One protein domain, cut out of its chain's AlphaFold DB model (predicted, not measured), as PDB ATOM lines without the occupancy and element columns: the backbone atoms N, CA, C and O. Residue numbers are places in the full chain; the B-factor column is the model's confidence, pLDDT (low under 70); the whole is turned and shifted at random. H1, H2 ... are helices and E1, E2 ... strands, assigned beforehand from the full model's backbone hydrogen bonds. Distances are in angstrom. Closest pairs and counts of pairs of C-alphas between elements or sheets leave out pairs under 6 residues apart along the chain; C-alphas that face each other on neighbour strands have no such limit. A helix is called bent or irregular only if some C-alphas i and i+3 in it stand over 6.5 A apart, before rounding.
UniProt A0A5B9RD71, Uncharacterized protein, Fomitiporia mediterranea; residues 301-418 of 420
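AT A GLANCE: This is residues 301 to 418 of the 420 residues of an uncharacterized protein of Fomitiporia mediterranea (UniProt A0A5B9RD71). One strongly twisted sheet of seven strands curls round the kinked helix H2, and a second helix, H1, covers E2 on the same face. Two three-strand meanders, E1 E2 E3 and E5 E6 E7, make the two sides of the sheet with short E4 between them, while the small helix H3 lies on the face opposite H1. The printed part has 118 residues, with elements in the order E1 E2 E3 H1 E4 H2 E5 E6 E7 H3; the mixed sheet runs E3 E2 E1 E4 E7 E6 E5, and the class is mixed, helices and strands. The whole is compact, with a radius of gyration of the C-alphas of 14.0 A and spans of 41 by 33 by 31 A.

HOW THE PARTS SIT: E1, residues 301 to 309, and E2, residues 315 to 323, form an antiparallel hairpin, with N 304 and O 321 2.9 A apart; E2 bends by 56 degrees at residue 318. E3, residues 328 to 332, is an edge strand and makes a hairpin with E2, N 331 to O 320 being 2.8 A. H1, residues 339 to 350, is on the sheet over E2 at a height of 8.9 A, and runs along the strands at 20 degrees to E2 on the local plane. E4, residues 359 to 362, is parallel to E1, with N 361 and O 301 2.8 A apart. E3, H1 and E4 make a split strand-helix-strand unit, two strands running the same way with a helix between them in the chain and E2 and E1 between them in the sheet; its crossover is right-handed. H2, residues 369 to 384, is on the same face as H1, with a kink of 72 degrees near residue 378; it is irregular, C-alphas 380 and 383 being 9.7 A apart. H1 and H2 are close but not clearly touching, the closest C-alphas being those of Ile 343 and Tyr 376, 7.5 A; they run the same way at a steep tilt of 69 degrees, only just short of about perpendicular. E5, residues 385 to 390, is the other edge strand, and E4, H2 and E5 make a second split unit, also right-handed. E6, residues 393 to 401, makes hairpins with E5, N 388 to O 396 being 2.7 A, and with E7, residues 407 to 413, N 399 to O 409 being 2.9 A. E7 is parallel to E4, with N 412 and O 360 2.8 A apart. The closest C-alphas of H2 and E6 are those of Lys 384 and Glu 400, 5.1 A. H3, residues 414 to 417, is on the sheet at a height of 6.4 A, over none of the strands. Each O i to N i+4 pair is within hydrogen-bond range in H1 and 8 of 12 are in H2, while H3 is too short for such a pair.

IN THESE COORDINATES: E1 begins at C-alpha 301, (-46.023, 16.853, 35.844), and is 27.0 A long; E2 is 23.3 A, E6 23.9 A and E7 20.5 A. H1 is 16.3 A long and H2 20.2 A, from C-alpha 369 at (-45.690, 5.963, 45.654). H3 ends at C-alpha 417, (-58.964, 13.657, 41.867).

THE WHOLE: The two C-alphas farthest apart, those of Glu 311 and Ala 404, are 43.6 A apart. The printed part has no cut and no long link. Its mean pLDDT is 93.3, and no printed residue is under 70.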
ATOM      1  N   ILE A 301     -47.081  17.848  35.860       94.38
ATOM      2  CA  ILE A 301     -46.023  16.853  35.844       94.38
ATOM      3  C   ILE A 301     -46.667  15.540  36.267       94.38
ATOM      4  O   ILE A 301     -47.515  15.547  37.155       94.38
ATOM      5  N   THR A 302     -46.271  14.429  35.665       95.75
ATOM      6  CA  THR A 302     -46.588  13.101  36.201       95.75
ATOM      7  C   THR A 302     -45.343  12.503  36.829       95.75
ATOM      8  O   THR A 302     -44.250  12.739  36.318       95.75
ATOM      9  N   LEU A 303     -45.486  11.766  37.924       96.75
ATOM     10  CA  LEU A 303     -44.393  11.044  38.574       96.75
ATOM     11  C   LEU A 303     -44.848   9.622  38.904       96.75
ATOM     12  O   LEU A 303     -46.024   9.417  39.192       96.75
ATOM     13  N   ASP A 304     -43.914   8.681  38.834       96.75
ATOM     14  CA  ASP A 304     -44.137   7.256  39.081       96.75
ATOM     15  C   ASP A 304     -42.914   6.640  39.779       96.75
ATOM     16  O   ASP A 304     -41.780   7.072  39.515       96.75
ATOM     17  N   VAL A 305     -43.135   5.674  40.679       95.88
ATOM     18  CA  VAL A 305     -42.080   5.004  41.454       95.88
ATOM     19  C   VAL A 305     -42.112   3.497  41.208       95.88
ATOM     20  O   VAL A 305     -43.029   2.786  41.605       95.88
ATOM     21  N   GLU A 306     -41.030   2.984  40.637       96.38
ATOM     22  CA  GLU A 306     -40.796   1.551  40.509       96.38
ATOM     23  C   GLU A 306     -40.037   1.041  41.731       96.38
ATOM     24  O   GLU A 306     -39.058   1.652  42.176       96.38
ATOM     25  N   THR A 307     -40.457  -0.108  42.257       95.62
ATOM     26  CA  THR A 307     -39.870  -0.721  43.456       95.62
ATOM     27  C   THR A 307     -39.395  -2.145  43.189       95.62
ATOM     28  O   THR A 307     -39.818  -2.790  42.232       95.62
ATOM     29  N   PHE A 308     -38.509  -2.642  44.047       95.00
ATOM     30  CA  PHE A 308     -38.093  -4.040  44.094       95.00
ATOM     31  C   PHE A 308     -38.158  -4.547  45.536       95.00
ATOM     32  O   PHE A 308     -38.024  -3.762  46.475       95.00
ATOM     33  N   ASP A 309     -38.374  -5.848  45.706       96.31
ATOM     34  CA  ASP A 309     -38.310  -6.495  47.015       96.31
ATOM     35  C   ASP A 309     -36.855  -6.906  47.297       96.31
ATOM     36  O   ASP A 309     -36.191  -7.484  46.430       96.31
ATOM     37  N   ASP A 310     -36.337  -6.573  48.480       93.56
ATOM     38  CA  ASP A 310     -35.029  -7.057  48.934       93.56
ATOM     39  C   ASP A 310     -35.099  -8.506  49.453       93.56
ATOM     40  O   ASP A 310     -36.158  -9.137  49.474       93.56
ATOM     41  N   GLU A 311     -33.963  -9.046  49.904       95.88
ATOM     42  CA  GLU A 311     -33.861 -10.408  50.454       95.88
ATOM     43  C   GLU A 311     -34.779 -10.656  51.670       95.88
ATOM     44  O   GLU A 311     -35.082 -11.802  51.993       95.88
ATOM     45  N   ASN A 312     -35.256  -9.591  52.323       96.44
ATOM     46  CA  ASN A 312     -36.151  -9.634  53.477       96.44
ATOM     47  C   ASN A 312     -37.616  -9.316  53.114       96.44
ATOM     48  O   ASN A 312     -38.441  -9.157  54.013       96.44
ATOM     49  N   ASN A 313     -37.959  -9.237  51.821       93.44
ATOM     50  CA  ASN A 313     -39.261  -8.793  51.305       93.44
ATOM     51  C   ASN A 313     -39.630  -7.338  51.657       93.44
ATOM     52  O   ASN A 313     -40.815  -6.991  51.680       93.44
ATOM     53  N   ASN A 314     -38.652  -6.468  51.923       92.81
ATOM     54  CA  ASN A 314     -38.926  -5.037  52.036       92.81
ATOM     55  C   ASN A 314     -38.938  -4.395  50.651       92.81
ATOM     56  O   ASN A 314     -38.032  -4.608  49.840       92.81
ATOM     57  N   LYS A 315     -39.930  -3.535  50.414       92.69
ATOM     58  CA  LYS A 315     -40.013  -2.741  49.189       92.69
ATOM     59  C   LYS A 315     -39.031  -1.584  49.231       92.69
ATOM     60  O   LYS A 315     -39.139  -0.699  50.079       92.69
ATOM     61  N   ASN A 316     -38.120  -1.573  48.272       93.31
ATOM     62  CA  ASN A 316     -37.135  -0.525  48.073       93.31
ATOM     63  C   ASN A 316     -37.363   0.157  46.724       93.31
ATOM     64  O   ASN A 316     -37.783  -0.469  45.753       93.31
ATOM     65  N   ILE A 317     -37.081   1.455  46.656       96.00
ATOM     66  CA  ILE A 317     -37.196   2.227  45.415       96.00
ATOM     67  C   ILE A 317     -36.097   1.774  44.448       96.00
ATOM     68  O   ILE A 317     -34.914   1.825  44.781       96.00
ATOM     69  N   TYR A 318     -36.490   1.379  43.240       97.19
ATOM     70  CA  TYR A 318     -35.577   1.053  42.147       97.19
ATOM     71  C   TYR A 318     -35.399   2.225  41.182       97.19
ATOM     72  O   TYR A 318     -34.282   2.545  40.778       97.19
ATOM     73  N   CYS A 319     -36.502   2.854  40.781       97.94
ATOM     74  CA  CYS A 319     -36.491   3.940  39.814       97.94
ATOM     75  C   CYS A 319     -37.597   4.937  40.124       97.94
ATOM     76  O   CYS A 319     -38.703   4.555  40.493       97.94
ATOM     77  N   ILE A 320     -37.305   6.218  39.937       98.00
ATOM     78  CA  ILE A 320     -38.314   7.271  39.977       98.00
ATOM     79  C   ILE A 320     -38.273   7.996  38.649       98.00
ATOM     80  O   ILE A 320     -37.222   8.487  38.237       98.00
ATOM     81  N   SER A 321     -39.417   8.085  37.986       97.56
ATOM     82  CA  SER A 321     -39.542   8.799  36.721       97.56
ATOM     83  C   SER A 321     -40.536   9.934  36.855       97.56
ATOM     84  O   SER A 321     -41.589   9.770  37.460       97.56
ATOM     85  N   PHE A 322     -40.235  11.088  36.263       95.25
ATOM     86  CA  PHE A 322     -41.220  12.150  36.116       95.25
ATOM     87  C   PHE A 322     -41.210  12.759  34.711       95.25
ATOM     88  O   PHE A 322     -40.167  12.909  34.071       95.25
ATOM     89  N   TYR A 323     -42.396  13.114  34.218       94.94
ATOM     90  CA  TYR A 323     -42.623  13.657  32.882       94.94
ATOM     91  C   TYR A 323     -43.238  15.050  32.971       94.94
ATOM     92  O   TYR A 323     -44.288  15.243  33.577       94.94
ATOM     93  N   GLU A 324     -42.598  16.034  32.342       91.50
ATOM     94  CA  GLU A 324     -43.025  17.440  32.403       91.50
ATOM     95  C   GLU A 324     -43.907  17.888  31.226       91.50
ATOM     96  O   GLU A 324     -44.022  19.084  30.958       91.50
ATOM     97  N   GLY A 325     -44.478  16.942  30.477       86.69
ATOM     98  CA  GLY A 325     -45.284  17.222  29.283       86.69
ATOM     99  C   GLY A 325     -44.497  17.246  27.970       86.69
ATOM    100  O   GLY A 325     -45.108  17.201  26.906       86.69
ATOM    101  N   VAL A 326     -43.158  17.283  28.031       86.44
ATOM    102  CA  VAL A 326     -42.270  17.268  26.849       86.44
ATOM    103  C   VAL A 326     -41.109  16.291  27.014       86.44
ATOM    104  O   VAL A 326     -40.765  15.571  26.080       86.44
ATOM    105  N   LYS A 327     -40.493  16.261  28.201       91.50
ATOM    106  CA  LYS A 327     -39.333  15.422  28.505       91.50
ATOM    107  C   LYS A 327     -39.622  14.535  29.712       91.50
ATOM    108  O   LYS A 327     -40.207  14.997  30.690       91.50
ATOM    109  N   ALA A 328     -39.191  13.281  29.625       94.25
ATOM    110  CA  ALA A 328     -39.120  12.369  30.759       94.25
ATOM    111  C   ALA A 328     -37.713  12.416  31.370       94.25
ATOM    112  O   ALA A 328     -36.716  12.507  30.648       94.25
ATOM    113  N   LEU A 329     -37.652  12.387  32.695       96.75
ATOM    114  CA  LEU A 329     -36.430  12.247  33.479       96.75
ATOM    115  C   LEU A 329     -36.613  11.054  34.411       96.75
ATOM    116  O   LEU A 329     -37.655  10.948  35.054       96.75
ATOM    117  N   SER A 330     -35.608  10.190  34.474       97.94
ATOM    118  CA  SER A 330     -35.629   8.963  35.268       97.94
ATOM    119  C   SER A 330     -34.361   8.886  36.107       97.94
ATOM    120  O   SER A 330     -33.281   9.210  35.616       97.94
ATOM    121  N   PHE A 331     -34.522   8.478  37.360       98.00
ATOM    122  CA  PHE A 331     -33.479   8.353  38.369       98.00
ATOM    123  C   PHE A 331     -33.436   6.880  38.772       98.00
ATOM    124  O   PHE A 331     -34.336   6.424  39.479       98.00
ATOM    125  N   TYR A 332     -32.453   6.128  38.278       98.25
ATOM    126  CA  TYR A 332     -32.311   4.699  38.571       98.25
ATOM    127  C   TYR A 332     -31.341   4.491  39.724       98.25
ATOM    128  O   TYR A 332     -30.268   5.082  39.723       98.25
ATOM    129  N   LEU A 333     -31.661   3.601  40.664       97.75
ATOM    130  CA  LEU A 333     -30.804   3.293  41.815       97.75
ATOM    131  C   LEU A 333     -29.385   2.885  41.397       97.75
ATOM    132  O   LEU A 333     -28.430   3.235  42.072       97.75
ATOM    133  N   THR A 334     -29.237   2.223  40.247       97.44
ATOM    134  CA  THR A 334     -27.937   1.809  39.691       97.44
ATOM    135  C   THR A 334     -27.014   2.961  39.298       97.44
ATOM    136  O   THR A 334     -25.824   2.729  39.086       97.44
ATOM    137  N   ASP A 335     -27.549   4.175  39.162       97.94
ATOM    138  CA  ASP A 335     -26.790   5.375  38.809       97.94
ATOM    139  C   ASP A 335     -26.278   6.130  40.053       97.94
ATOM    140  O   ASP A 335     -25.563   7.124  39.918       97.94
ATOM    141  N   TYR A 336     -26.622   5.660  41.258       97.69
ATOM    142  CA  TYR A 336     -26.273   6.281  42.536       97.69
ATOM    143  C   TYR A 336     -25.590   5.277  43.473       97.69
ATOM    144  O   TYR A 336     -25.718   4.066  43.319       97.69
ATOM    145  N   GLU A 337     -24.847   5.795  44.451       97.44
ATOM    146  CA  GLU A 337     -24.197   4.974  45.483       97.44
ATOM    147  C   GLU A 337     -25.224   4.326  46.421       97.44
ATOM    148  O   GLU A 337     -25.087   3.163  46.795       97.44
ATOM    149  N   ASP A 338     -26.273   5.071  46.767       95.88
ATOM    150  CA  ASP A 338     -27.337   4.634  47.658       95.88
ATOM    151  C   ASP A 338     -28.674   5.333  47.355       95.88
ATOM    152  O   ASP A 338     -28.778   6.259  46.537       95.88
ATOM    153  N   ILE A 339     -29.725   4.892  48.053       94.94
ATOM    154  CA  ILE A 339     -31.065   5.467  47.920       94.94
ATOM    155  C   ILE A 339     -31.119   6.933  48.370       94.94
ATOM    156  O   ILE A 339     -31.850   7.733  47.788       94.94
ATOM    157  N   HIS A 340     -30.330   7.322  49.373       95.50
ATOM    158  CA  HIS A 340     -30.304   8.698  49.865       95.50
ATOM    159  C   HIS A 340     -29.797   9.667  48.795       95.50
ATOM    160  O   HIS A 340     -30.358  10.751  48.625       95.50
ATOM    161  N   SER A 341     -28.774   9.270  48.047       97.00
ATOM    162  CA  SER A 341     -28.182  10.033  46.953       97.00
ATOM    163  C   SER A 341     -29.152  10.175  45.783       97.00
ATOM    164  O   SER A 341     -29.338  11.289  45.290       97.00
ATOM    165  N   LEU A 342     -29.846   9.090  45.413       97.38
ATOM    166  CA  LEU A 342     -30.917   9.117  44.409       97.38
ATOM    167  C   LEU A 342     -32.026  10.092  44.806       97.38
ATOM    168  O   LEU A 342     -32.406  10.970  44.030       97.38
ATOM    169  N   ILE A 343     -32.540   9.960  46.031       96.56
ATOM    170  CA  ILE A 343     -33.631  10.798  46.528       96.56
ATOM    171  C   ILE A 343     -33.197  12.259  46.615       96.56
ATOM    172  O   ILE A 343     -33.952  13.148  46.226       96.56
ATOM    173  N   ASN A 344     -31.977  12.540  47.066       96.19
ATOM    174  CA  ASN A 344     -31.459  13.902  47.108       96.19
ATOM    175  C   ASN A 344     -31.378  14.529  45.712       96.19
ATOM    176  O   ASN A 344     -31.748  15.694  45.556       96.19
ATOM    177  N   ASP A 345     -30.928  13.791  44.698       97.50
ATOM    178  CA  ASP A 345     -30.849  14.308  43.330       97.50
ATOM    179  C   ASP A 345     -32.242  14.543  42.718       97.50
ATOM    180  O   ASP A 345     -32.512  15.602  42.136       97.50
ATOM    181  N   LEU A 346     -33.176  13.619  42.962       96.62
ATOM    182  CA  LEU A 346     -34.587  13.789  42.620       96.62
ATOM    183  C   LEU A 346     -35.170  15.051  43.266       96.62
ATOM    184  O   LEU A 346     -35.733  15.899  42.569       96.62
ATOM    185  N   LEU A 347     -35.045  15.194  44.591       95.75
ATOM    186  CA  LEU A 347     -35.605  16.323  45.333       95.75
ATOM    187  C   LEU A 347     -34.964  17.637  44.875       95.75
ATOM    188  O   LEU A 347     -35.676  18.602  44.618       95.75
ATOM    189  N   ARG A 348     -33.643  17.694  44.668       95.81
ATOM    190  CA  ARG A 348     -32.987  18.898  44.123       95.81
ATOM    191  C   ARG A 348     -33.499  19.253  42.731       95.81
ATOM    192  O   ARG A 348     -33.672  20.435  42.428       95.81
ATOM    193  N   THR A 349     -33.764  18.249  41.899       95.81
ATOM    194  CA  THR A 349     -34.314  18.458  40.561       95.81
ATOM    195  C   THR A 349     -35.740  18.998  40.631       95.81
ATOM    196  O   THR A 349     -36.022  20.048  40.044       95.81
ATOM    197  N   ILE A 350     -36.630  18.313  41.358       95.31
ATOM    198  CA  ILE A 350     -38.052  18.658  41.477       95.31
ATOM    199  C   ILE A 350     -38.226  20.009  42.176       95.31
ATOM    200  O   ILE A 350     -38.939  20.868  41.670       95.31
ATOM    201  N   PHE A 351     -37.510  20.266  43.268       95.19
ATOM    202  CA  PHE A 351     -37.580  21.515  44.034       95.19
ATOM    203  C   PHE A 351     -36.673  22.622  43.473       95.19
ATOM    204  O   PHE A 351     -36.084  23.423  44.203       95.19
ATOM    205  N   SER A 352     -36.580  22.706  42.146       95.12
ATOM    206  CA  SER A 352     -35.899  23.789  41.439       95.12
ATOM    207  C   SER A 352     -36.876  24.891  41.016       95.12
ATOM    208  O   SER A 352     -38.083  24.680  40.873       95.12
ATOM    209  N   LYS A 353     -36.358  26.097  40.744       93.31
ATOM    210  CA  LYS A 353     -37.172  27.228  40.248       93.31
ATOM    211  C   LYS A 353     -37.948  26.889  38.968       93.31
ATOM    212  O   LYS A 353     -39.002  27.469  38.737       93.31
ATOM    213  N   LYS A 354     -37.442  25.947  38.159       92.81
ATOM    214  CA  LYS A 354     -38.073  25.472  36.916       92.81
ATOM    215  C   LYS A 354     -39.472  24.892  37.157       92.81
ATOM    216  O   LYS A 354     -40.340  25.012  36.292       92.81
ATOM    217  N   TYR A 355     -39.691  24.261  38.309       94.12
ATOM    218  CA  TYR A 355     -40.941  23.569  38.619       94.12
ATOM    219  C   TYR A 355     -41.798  24.298  39.658       94.12
ATOM    220  O   TYR A 355     -42.856  23.803  40.031       94.12
ATOM    221  N   ALA A 356     -41.400  25.498  40.089       93.56
ATOM    222  CA  ALA A 356     -42.183  26.294  41.026       93.56
ATOM    223  C   ALA A 356     -43.618  26.538  40.511       93.56
ATOM    224  O   ALA A 356     -43.826  26.940  39.367       93.56
ATOM    225  N   GLY A 357     -44.603  26.295  41.376       92.06
ATOM    226  CA  GLY A 357     -46.031  26.458  41.109       92.06
ATOM    227  C   GLY A 357     -46.684  25.309  40.334       92.06
ATOM    228  O   GLY A 357     -47.868  25.405  40.023       92.06
ATOM    229  N   LYS A 358     -45.951  24.239  39.999       94.06
ATOM    230  CA  LYS A 358     -46.498  23.113  39.229       94.06
ATOM    231  C   LYS A 358     -47.224  22.089  40.102       94.06
ATOM    232  O   LYS A 358     -46.941  21.939  41.292       94.06
ATOM    233  N   HIS A 359     -48.139  21.357  39.465       94.62
ATOM    234  CA  HIS A 359     -48.838  20.219  40.055       94.62
ATOM    235  C   HIS A 359     -48.199  18.912  39.579       94.62
ATOM    236  O   HIS A 359     -48.111  18.678  38.375       94.62
ATOM    237  N   ILE A 360     -47.768  18.079  40.521       96.00
ATOM    238  CA  ILE A 360     -47.202  16.752  40.288       96.00
ATOM    239  C   ILE A 360     -48.290  15.729  40.604       96.00
ATOM    240  O   ILE A 360     -48.718  15.603  41.747       96.00
ATOM    241  N   TYR A 361     -48.753  15.028  39.580       95.44
ATOM    242  CA  TYR A 361     -49.777  13.999  39.660       95.44
ATOM    243  C   TYR A 361     -49.129  12.625  39.713       95.44
ATOM    244  O   TYR A 361     -48.298  12.297  38.868       95.44
ATOM    245  N   ILE A 362     -49.527  11.830  40.696       95.06
ATOM    246  CA  ILE A 362     -49.009  10.479  40.906       95.06
ATOM    247  C   ILE A 362     -50.208   9.539  40.993       95.06
ATOM    248  O   ILE A 362     -51.256   9.906  41.543       95.06
ATOM    249  N   HIS A 363     -50.123   8.383  40.344       91.56
ATOM    250  CA  HIS A 363     -51.240   7.447  40.275       91.56
ATOM    251  C   HIS A 363     -51.298   6.601  41.539       91.56
ATOM    252  O   HIS A 363     -50.301   6.021  41.923       91.56
ATOM    253  N   ASN A 364     -52.454   6.567  42.207       89.44
ATOM    254  CA  ASN A 364     -52.630   5.868  43.484       89.44
ATOM    255  C   ASN A 364     -51.601   6.256  44.572       89.44
ATOM    256  O   ASN A 364     -51.179   5.449  45.402       89.44
ATOM    257  N   SER A 365     -51.189   7.524  44.569       91.25
ATOM    258  CA  SER A 365     -50.073   8.008  45.383       91.25
ATOM    259  C   SER A 365     -50.292   7.829  46.887       91.25
ATOM    260  O   SER A 365     -49.340   7.592  47.625       91.25
ATOM    261  N   SER A 366     -51.545   7.937  47.338       90.38
ATOM    262  CA  SER A 366     -51.934   7.852  48.744       90.38
ATOM    263  C   SER A 366     -51.816   6.448  49.328       90.38
ATOM    264  O   SER A 366     -51.749   6.319  50.547       90.38
ATOM    265  N   GLU A 367     -51.762   5.424  48.478       90.25
ATOM    266  CA  GLU A 367     -51.630   4.025  48.889       90.25
ATOM    267  C   GLU A 367     -50.237   3.451  48.617       90.25
ATOM    268  O   GLU A 367     -49.895   2.420  49.195       90.25
ATOM    269  N   PHE A 368     -49.433   4.087  47.755       89.44
ATOM    270  CA  PHE A 368     -48.154   3.521  47.330       89.44
ATOM    271  C   PHE A 368     -47.029   4.553  47.189       89.44
ATOM    272  O   PHE A 368     -46.288   4.788  48.143       89.44
ATOM    273  N   ASP A 369     -46.886   5.193  46.028       85.81
ATOM    274  CA  ASP A 369     -45.690   5.963  45.654       85.81
ATOM    275  C   ASP A 369     -45.337   7.078  46.642       85.81
ATOM    276  O   ASP A 369     -44.170   7.295  46.983       85.81
ATOM    277  N   MET A 370     -46.350   7.799  47.136       88.62
ATOM    278  CA  MET A 370     -46.119   8.906  48.059       88.62
ATOM    279  C   MET A 370     -45.764   8.424  49.450       88.62
ATOM    280  O   MET A 370     -45.062   9.141  50.147       88.62
ATOM    281  N   ILE A 371     -46.161   7.217  49.850       87.44
ATOM    282  CA  ILE A 371     -45.765   6.656  51.146       87.44
ATOM    283  C   ILE A 371     -44.238   6.549  51.218       87.44
ATOM    284  O   ILE A 371     -43.642   6.934  52.226       87.44
ATOM    285  N   PHE A 372     -43.598   6.125  50.124       88.25
ATOM    286  CA  PHE A 372     -42.141   6.046  50.047       88.25
ATOM    287  C   PHE A 372     -41.478   7.424  50.057       88.25
ATOM    288  O   PHE A 372     -40.488   7.616  50.755       88.25
ATOM    289  N   LEU A 373     -42.014   8.392  49.308       92.19
ATOM    290  CA  LEU A 373     -41.402   9.720  49.162       92.19
ATOM    291  C   LEU A 373     -41.678  10.663  50.335       92.19
ATOM    292  O   LEU A 373     -40.883  11.565  50.603       92.19
ATOM    293  N   TYR A 374     -42.791  10.478  51.038       92.31
ATOM    294  CA  TYR A 374     -43.277  11.406  52.053       92.31
ATOM    295  C   TYR A 374     -42.303  11.559  53.221       92.31
ATOM    296  O   TYR A 374     -42.033  12.685  53.642       92.31
ATOM    297  N   SER A 375     -41.719  10.454  53.697       91.44
ATOM    298  CA  SER A 375     -40.716  10.478  54.770       91.44
ATOM    299  C   SER A 375     -39.495  11.314  54.373       91.44
ATOM    300  O   SER A 375     -39.062  12.180  55.133       91.44
ATOM    301  N   TYR A 376     -38.994  11.142  53.149       94.12
ATOM    302  CA  TYR A 376     -37.874  11.921  52.630       94.12
ATOM    303  C   TYR A 376     -38.225  13.398  52.438       94.12
ATOM    304  O   TYR A 376     -37.434  14.261  52.811       94.12
ATOM    305  N   ILE A 377     -39.411  13.713  51.905       95.06
ATOM    306  CA  ILE A 377     -39.864  15.099  51.710       95.06
ATOM    307  C   ILE A 377     -40.001  15.817  53.060       95.06
ATOM    308  O   ILE A 377     -39.540  16.952  53.196       95.06
ATOM    309  N   ILE A 378     -40.582  15.163  54.072       94.06
ATOM    310  CA  ILE A 378     -40.669  15.715  55.430       94.06
ATOM    311  C   ILE A 378     -39.282  15.929  56.014       94.06
ATOM    312  O   ILE A 378     -39.014  17.006  56.533       94.06
ATOM    313  N   ASN A 379     -38.391  14.946  55.913       93.12
ATOM    314  CA  ASN A 379     -37.041  15.081  56.454       93.12
ATOM    315  C   ASN A 379     -36.269  16.221  55.775       93.12
ATOM    316  O   ASN A 379     -35.492  16.916  56.424       93.12
ATOM    317  N   TYR A 380     -36.516  16.452  54.483       92.81
ATOM    318  CA  TYR A 380     -35.839  17.489  53.711       92.81
ATOM    319  C   TYR A 380     -36.381  18.906  53.978       92.81
ATOM    320  O   TYR A 380     -35.612  19.867  54.032       92.81
ATOM    321  N   PHE A 381     -37.700  19.071  54.135       91.69
ATOM    322  CA  PHE A 381     -38.350  20.392  54.214       91.69
ATOM    323  C   PHE A 381     -38.971  20.729  55.575       91.69
ATOM    324  O   PHE A 381     -39.296  21.895  55.829       91.69
ATOM    325  N   GLY A 382     -39.137  19.737  56.447       91.12
ATOM    326  CA  GLY A 382     -39.728  19.860  57.773       91.12
ATOM    327  C   GLY A 382     -41.126  20.476  57.745       91.12
ATOM    328  O   GLY A 382     -42.007  20.096  56.978       91.12
ATOM    329  N   ASN A 383     -41.309  21.504  58.565       86.44
ATOM    330  CA  ASN A 383     -42.551  22.242  58.808       86.44
ATOM    331  C   ASN A 383     -43.068  23.045  57.593       86.44
ATOM    332  O   ASN A 383     -44.101  23.708  57.680       86.44
ATOM    333  N   LYS A 384     -42.376  22.995  56.450       92.94
ATOM    334  CA  LYS A 384     -42.825  23.598  55.183       92.94
ATOM    335  C   LYS A 384     -43.737  22.682  54.363       92.94
ATOM    336  O   LYS A 384     -44.190  23.078  53.289       92.94
ATOM    337  N   VAL A 385     -43.982  21.474  54.857       95.00
ATOM    338  CA  VAL A 385     -44.834  20.459  54.244       95.00
ATOM    339  C   VAL A 385     -46.225  20.521  54.880       95.00
ATOM    340  O   VAL A 385     -46.363  20.393  56.094       95.00
ATOM    341  N   LYS A 386     -47.263  20.734  54.069       95.50
ATOM    342  CA  LYS A 386     -48.661  20.872  54.503       95.50
ATOM    343  C   LYS A 386     -49.529  19.835  53.773       95.50
ATOM    344  O   LYS A 386     -49.935  20.078  52.635       95.50
ATOM    345  N   PRO A 387     -49.785  18.665  54.383       94.12
ATOM    346  CA  PRO A 387     -50.637  17.644  53.788       94.12
ATOM    347  C   PRO A 387     -52.125  17.989  53.943       94.12
ATOM    348  O   PRO A 387     -52.560  18.506  54.970       94.12
ATOM    349  N   ILE A 388     -52.918  17.642  52.933       93.12
ATOM    350  CA  ILE A 388     -54.381  17.624  52.954       93.12
ATOM    351  C   ILE A 388     -54.802  16.159  52.909       93.12
ATOM    352  O   ILE A 388     -54.589  15.477  51.905       93.12
ATOM    353  N   ILE A 389     -55.391  15.678  54.003       91.44
ATOM    354  CA  ILE A 389     -55.788  14.281  54.193       91.44
ATOM    355  C   ILE A 389     -57.302  14.229  54.375       91.44
ATOM    356  O   ILE A 389     -57.870  15.038  55.109       91.44
ATOM    357  N   LYS A 390     -57.951  13.270  53.721       88.00
ATOM    358  CA  LYS A 390     -59.376  12.981  53.875       88.00
ATOM    359  C   LYS A 390     -59.562  11.471  53.934       88.00
ATOM    360  O   LYS A 390     -58.996  10.754  53.116       88.00
ATOM    361  N   ASP A 391     -60.337  10.999  54.905       89.94
ATOM    362  CA  ASP A 391     -60.654   9.574  55.075       89.94
ATOM    363  C   ASP A 391     -59.396   8.684  55.168       89.94
ATOM    364  O   ASP A 391     -59.325   7.601  54.599       89.94
ATOM    365  N   GLY A 392     -58.355   9.187  55.843       87.12
ATOM    366  CA  GLY A 392     -57.062   8.508  55.979       87.12
ATOM    367  C   GLY A 392     -56.204   8.499  54.710       87.12
ATOM    368  O   GLY A 392     -55.056   8.070  54.766       87.12
ATOM    369  N   LYS A 393     -56.715   9.016  53.585       88.81
ATOM    370  CA  LYS A 393     -55.982   9.116  52.325       88.81
ATOM    371  C   LYS A 393     -55.485  10.528  52.088       88.81
ATOM    372  O   LYS A 393     -56.181  11.527  52.286       88.81
ATOM    373  N   PHE A 394     -54.250  10.609  51.639       87.88
ATOM    374  CA  PHE A 394     -53.642  11.855  51.238       87.88
ATOM    375  C   PHE A 394     -54.218  12.321  49.886       87.88
ATOM    376  O   PHE A 394     -54.181  11.594  48.900       87.88
ATOM    377  N   ILE A 395     -54.754  13.542  49.827       89.00
ATOM    378  CA  ILE A 395     -55.277  14.131  48.584       89.00
ATOM    379  C   ILE A 395     -54.224  15.033  47.932       89.00
ATOM    380  O   ILE A 395     -54.066  15.016  46.708       89.00
ATOM    381  N   ASN A 396     -53.547  15.867  48.734       93.62
ATOM    382  CA  ASN A 396     -52.652  16.907  48.225       93.62
ATOM    383  C   ASN A 396     -51.565  17.343  49.232       93.62
ATOM    384  O   ASN A 396     -51.862  17.478  50.416       93.62
ATOM    385  N   LEU A 397     -50.324  17.574  48.773       95.06
ATOM    386  CA  LEU A 397     -49.144  17.929  49.586       95.06
ATOM    387  C   LEU A 397     -48.637  19.254  49.070       95.06
ATOM    388  O   LEU A 397     -48.062  19.318  47.980       95.06
ATOM    389  N   ASP A 398     -48.808  20.284  49.879       96.25
ATOM    390  CA  ASP A 398     -48.216  21.577  49.598       96.25
ATOM    391  C   ASP A 398     -46.829  21.604  50.225       96.25
ATOM    392  O   ASP A 398     -46.682  21.434  51.435       96.25
ATOM    393  N   VAL A 399     -45.804  21.832  49.412       96.56
ATOM    394  CA  VAL A 399     -44.427  21.944  49.899       96.56
ATOM    395  C   VAL A 399     -43.874  23.312  49.534       96.56
ATOM    396  O   VAL A 399     -43.752  23.657  48.356       96.56
ATOM    397  N   GLU A 400     -43.543  24.105  50.552       96.31
ATOM    398  CA  GLU A 400     -42.933  25.425  50.387       96.31
ATOM    399  C   GLU A 400     -41.395  25.320  50.384       96.31
ATOM    400  O   GLU A 400     -40.797  24.662  51.235       96.31
ATOM    401  N   PHE A 401     -40.717  25.989  49.446       94.50
ATOM    402  CA  PHE A 401     -39.258  25.899  49.302       94.50
ATOM    403  C   PHE A 401     -38.599  27.207  48.834       94.50
ATOM    404  O   PHE A 401     -39.256  28.187  48.469       94.50
ATOM    405  N   GLY A 402     -37.262  27.227  48.874       90.31
ATOM    406  CA  GLY A 402     -36.432  28.391  48.554       90.31
ATOM    407  C   GLY A 402     -36.312  29.420  49.686       90.31
ATOM    408  O   GLY A 402     -36.897  29.278  50.764       90.31
ATOM    409  N   ASN A 403     -35.525  30.472  49.431       86.50
ATOM    410  CA  ASN A 403     -35.303  31.560  50.387       86.50
ATOM    411  C   ASN A 403     -36.623  32.277  50.683       86.50
ATOM    412  O   ASN A 403     -37.304  32.715  49.754       86.50
ATOM    413  N   ALA A 404     -36.958  32.392  51.971       82.94
ATOM    414  CA  ALA A 404     -38.218  32.964  52.452       82.94
ATOM    415  C   ALA A 404     -39.473  32.326  51.815       82.94
ATOM    416  O   ALA A 404     -40.409  33.045  51.479       82.94
ATOM    417  N   THR A 405     -39.448  31.000  51.580       80.25
ATOM    418  CA  THR A 405     -40.606  30.192  51.128       80.25
ATOM    419  C   THR A 405     -41.329  30.738  49.889       80.25
ATOM    420  O   THR A 405     -42.532  30.561  49.707       80.25
ATOM    421  N   ARG A 406     -40.574  31.388  48.991       88.69
ATOM    422  CA  ARG A 406     -41.105  32.038  47.780       88.69
ATOM    423  C   ARG A 406     -41.711  31.072  46.762       88.69
ATOM    424  O   ARG A 406     -42.430  31.525  45.875       88.69
ATOM    425  N   TYR A 407     -41.401  29.781  46.843       94.38
ATOM    426  CA  TYR A 407     -41.851  28.788  45.874       94.38
ATOM    427  C   TYR A 407     -42.718  27.721  46.534       94.38
ATOM    428  O   TYR A 407     -42.530  27.391  47.703       94.38
ATOM    429  N   LYS A 408     -43.656  27.173  45.756       95.38
ATOM    430  CA  LYS A 408     -44.561  26.099  46.173       95.38
ATOM    431  C   LYS A 408     -44.607  24.999  45.127       95.38
ATOM    432  O   LYS A 408     -44.491  25.289  43.938       95.38
ATOM    433  N   LEU A 409     -44.789  23.768  45.569       95.56
ATOM    434  CA  LEU A 409     -45.080  22.606  44.736       95.56
ATOM    435  C   LEU A 409     -46.254  21.838  45.329       95.56
ATOM    436  O   LEU A 409     -46.447  21.856  46.544       95.56
ATOM    437  N   PHE A 410     -47.019  21.188  44.455       95.69
ATOM    438  CA  PHE A 410     -48.265  20.518  44.810       95.69
ATOM    439  C   PHE A 410     -48.219  19.062  44.349       95.69
ATOM    440  O   PHE A 410     -48.311  18.816  43.146       95.69
ATOM    441  N   PHE A 411     -48.095  18.106  45.266       96.19
ATOM    442  CA  PHE A 411     -48.219  16.679  44.935       96.19
ATOM    443  C   PHE A 411     -49.672  16.256  45.088       96.19
ATOM    444  O   PHE A 411     -50.293  16.594  46.089       96.19
ATOM    445  N   LYS A 412     -50.215  15.546  44.103       95.19
ATOM    446  CA  LYS A 412     -51.637  15.220  44.003       95.19
ATOM    447  C   LYS A 412     -51.842  13.753  43.665       95.19
ATOM    448  O   LYS A 412     -51.232  13.250  42.719       95.19
ATOM    449  N   ASP A 413     -52.773  13.119  44.367       93.88
ATOM    450  CA  ASP A 413     -53.249  11.797  43.982       93.88
ATOM    451  C   ASP A 413     -54.196  11.918  42.785       93.88
ATOM    452  O   ASP A 413     -55.314  12.431  42.886       93.88
ATOM    453  N   SER A 414     -53.728  11.474  41.623       91.69
ATOM    454  CA  SER A 414     -54.529  11.520  40.401       91.69
ATOM    455  C   SER A 414     -55.743  10.596  40.443       91.69
ATOM    456  O   SER A 414     -56.762  10.958  39.865       91.69
ATOM    457  N   LEU A 415     -55.682   9.465  41.155       91.31
ATOM    458  CA  LEU A 415     -56.786   8.508  41.232       91.31
ATOM    459  C   LEU A 415     -57.957   9.087  42.037       91.31
ATOM    460  O   LEU A 415     -59.113   8.941  41.652       91.31
ATOM    461  N   LEU A 416     -57.657   9.804  43.124       87.06
ATOM    462  CA  LEU A 416     -58.680  10.436  43.964       87.06
ATOM    463  C   LEU A 416     -59.280  11.702  43.336       87.06
ATOM    464  O   LEU A 416     -60.426  12.048  43.619       87.06
ATOM    465  N   LEU A 417     -58.514  12.415  42.505       83.44
ATOM    466  CA  LEU A 417     -58.964  13.657  41.867       83.44
ATOM    467  C   LEU A 417     -59.639  13.437  40.511       83.44
ATOM    468  O   LEU A 417     -60.479  14.244  40.113       83.44
ATOM    469  N   LEU A 418     -59.246  12.387  39.795       78.75
ATOM    470  CA  LEU A 418     -59.734  12.040  38.463       78.75
ATOM    471  C   LEU A 418     -60.161  10.561  38.465       78.75
ATOM    472  O   LEU A 418     -59.490   9.742  37.836       78.75
TER     473      LEU A 418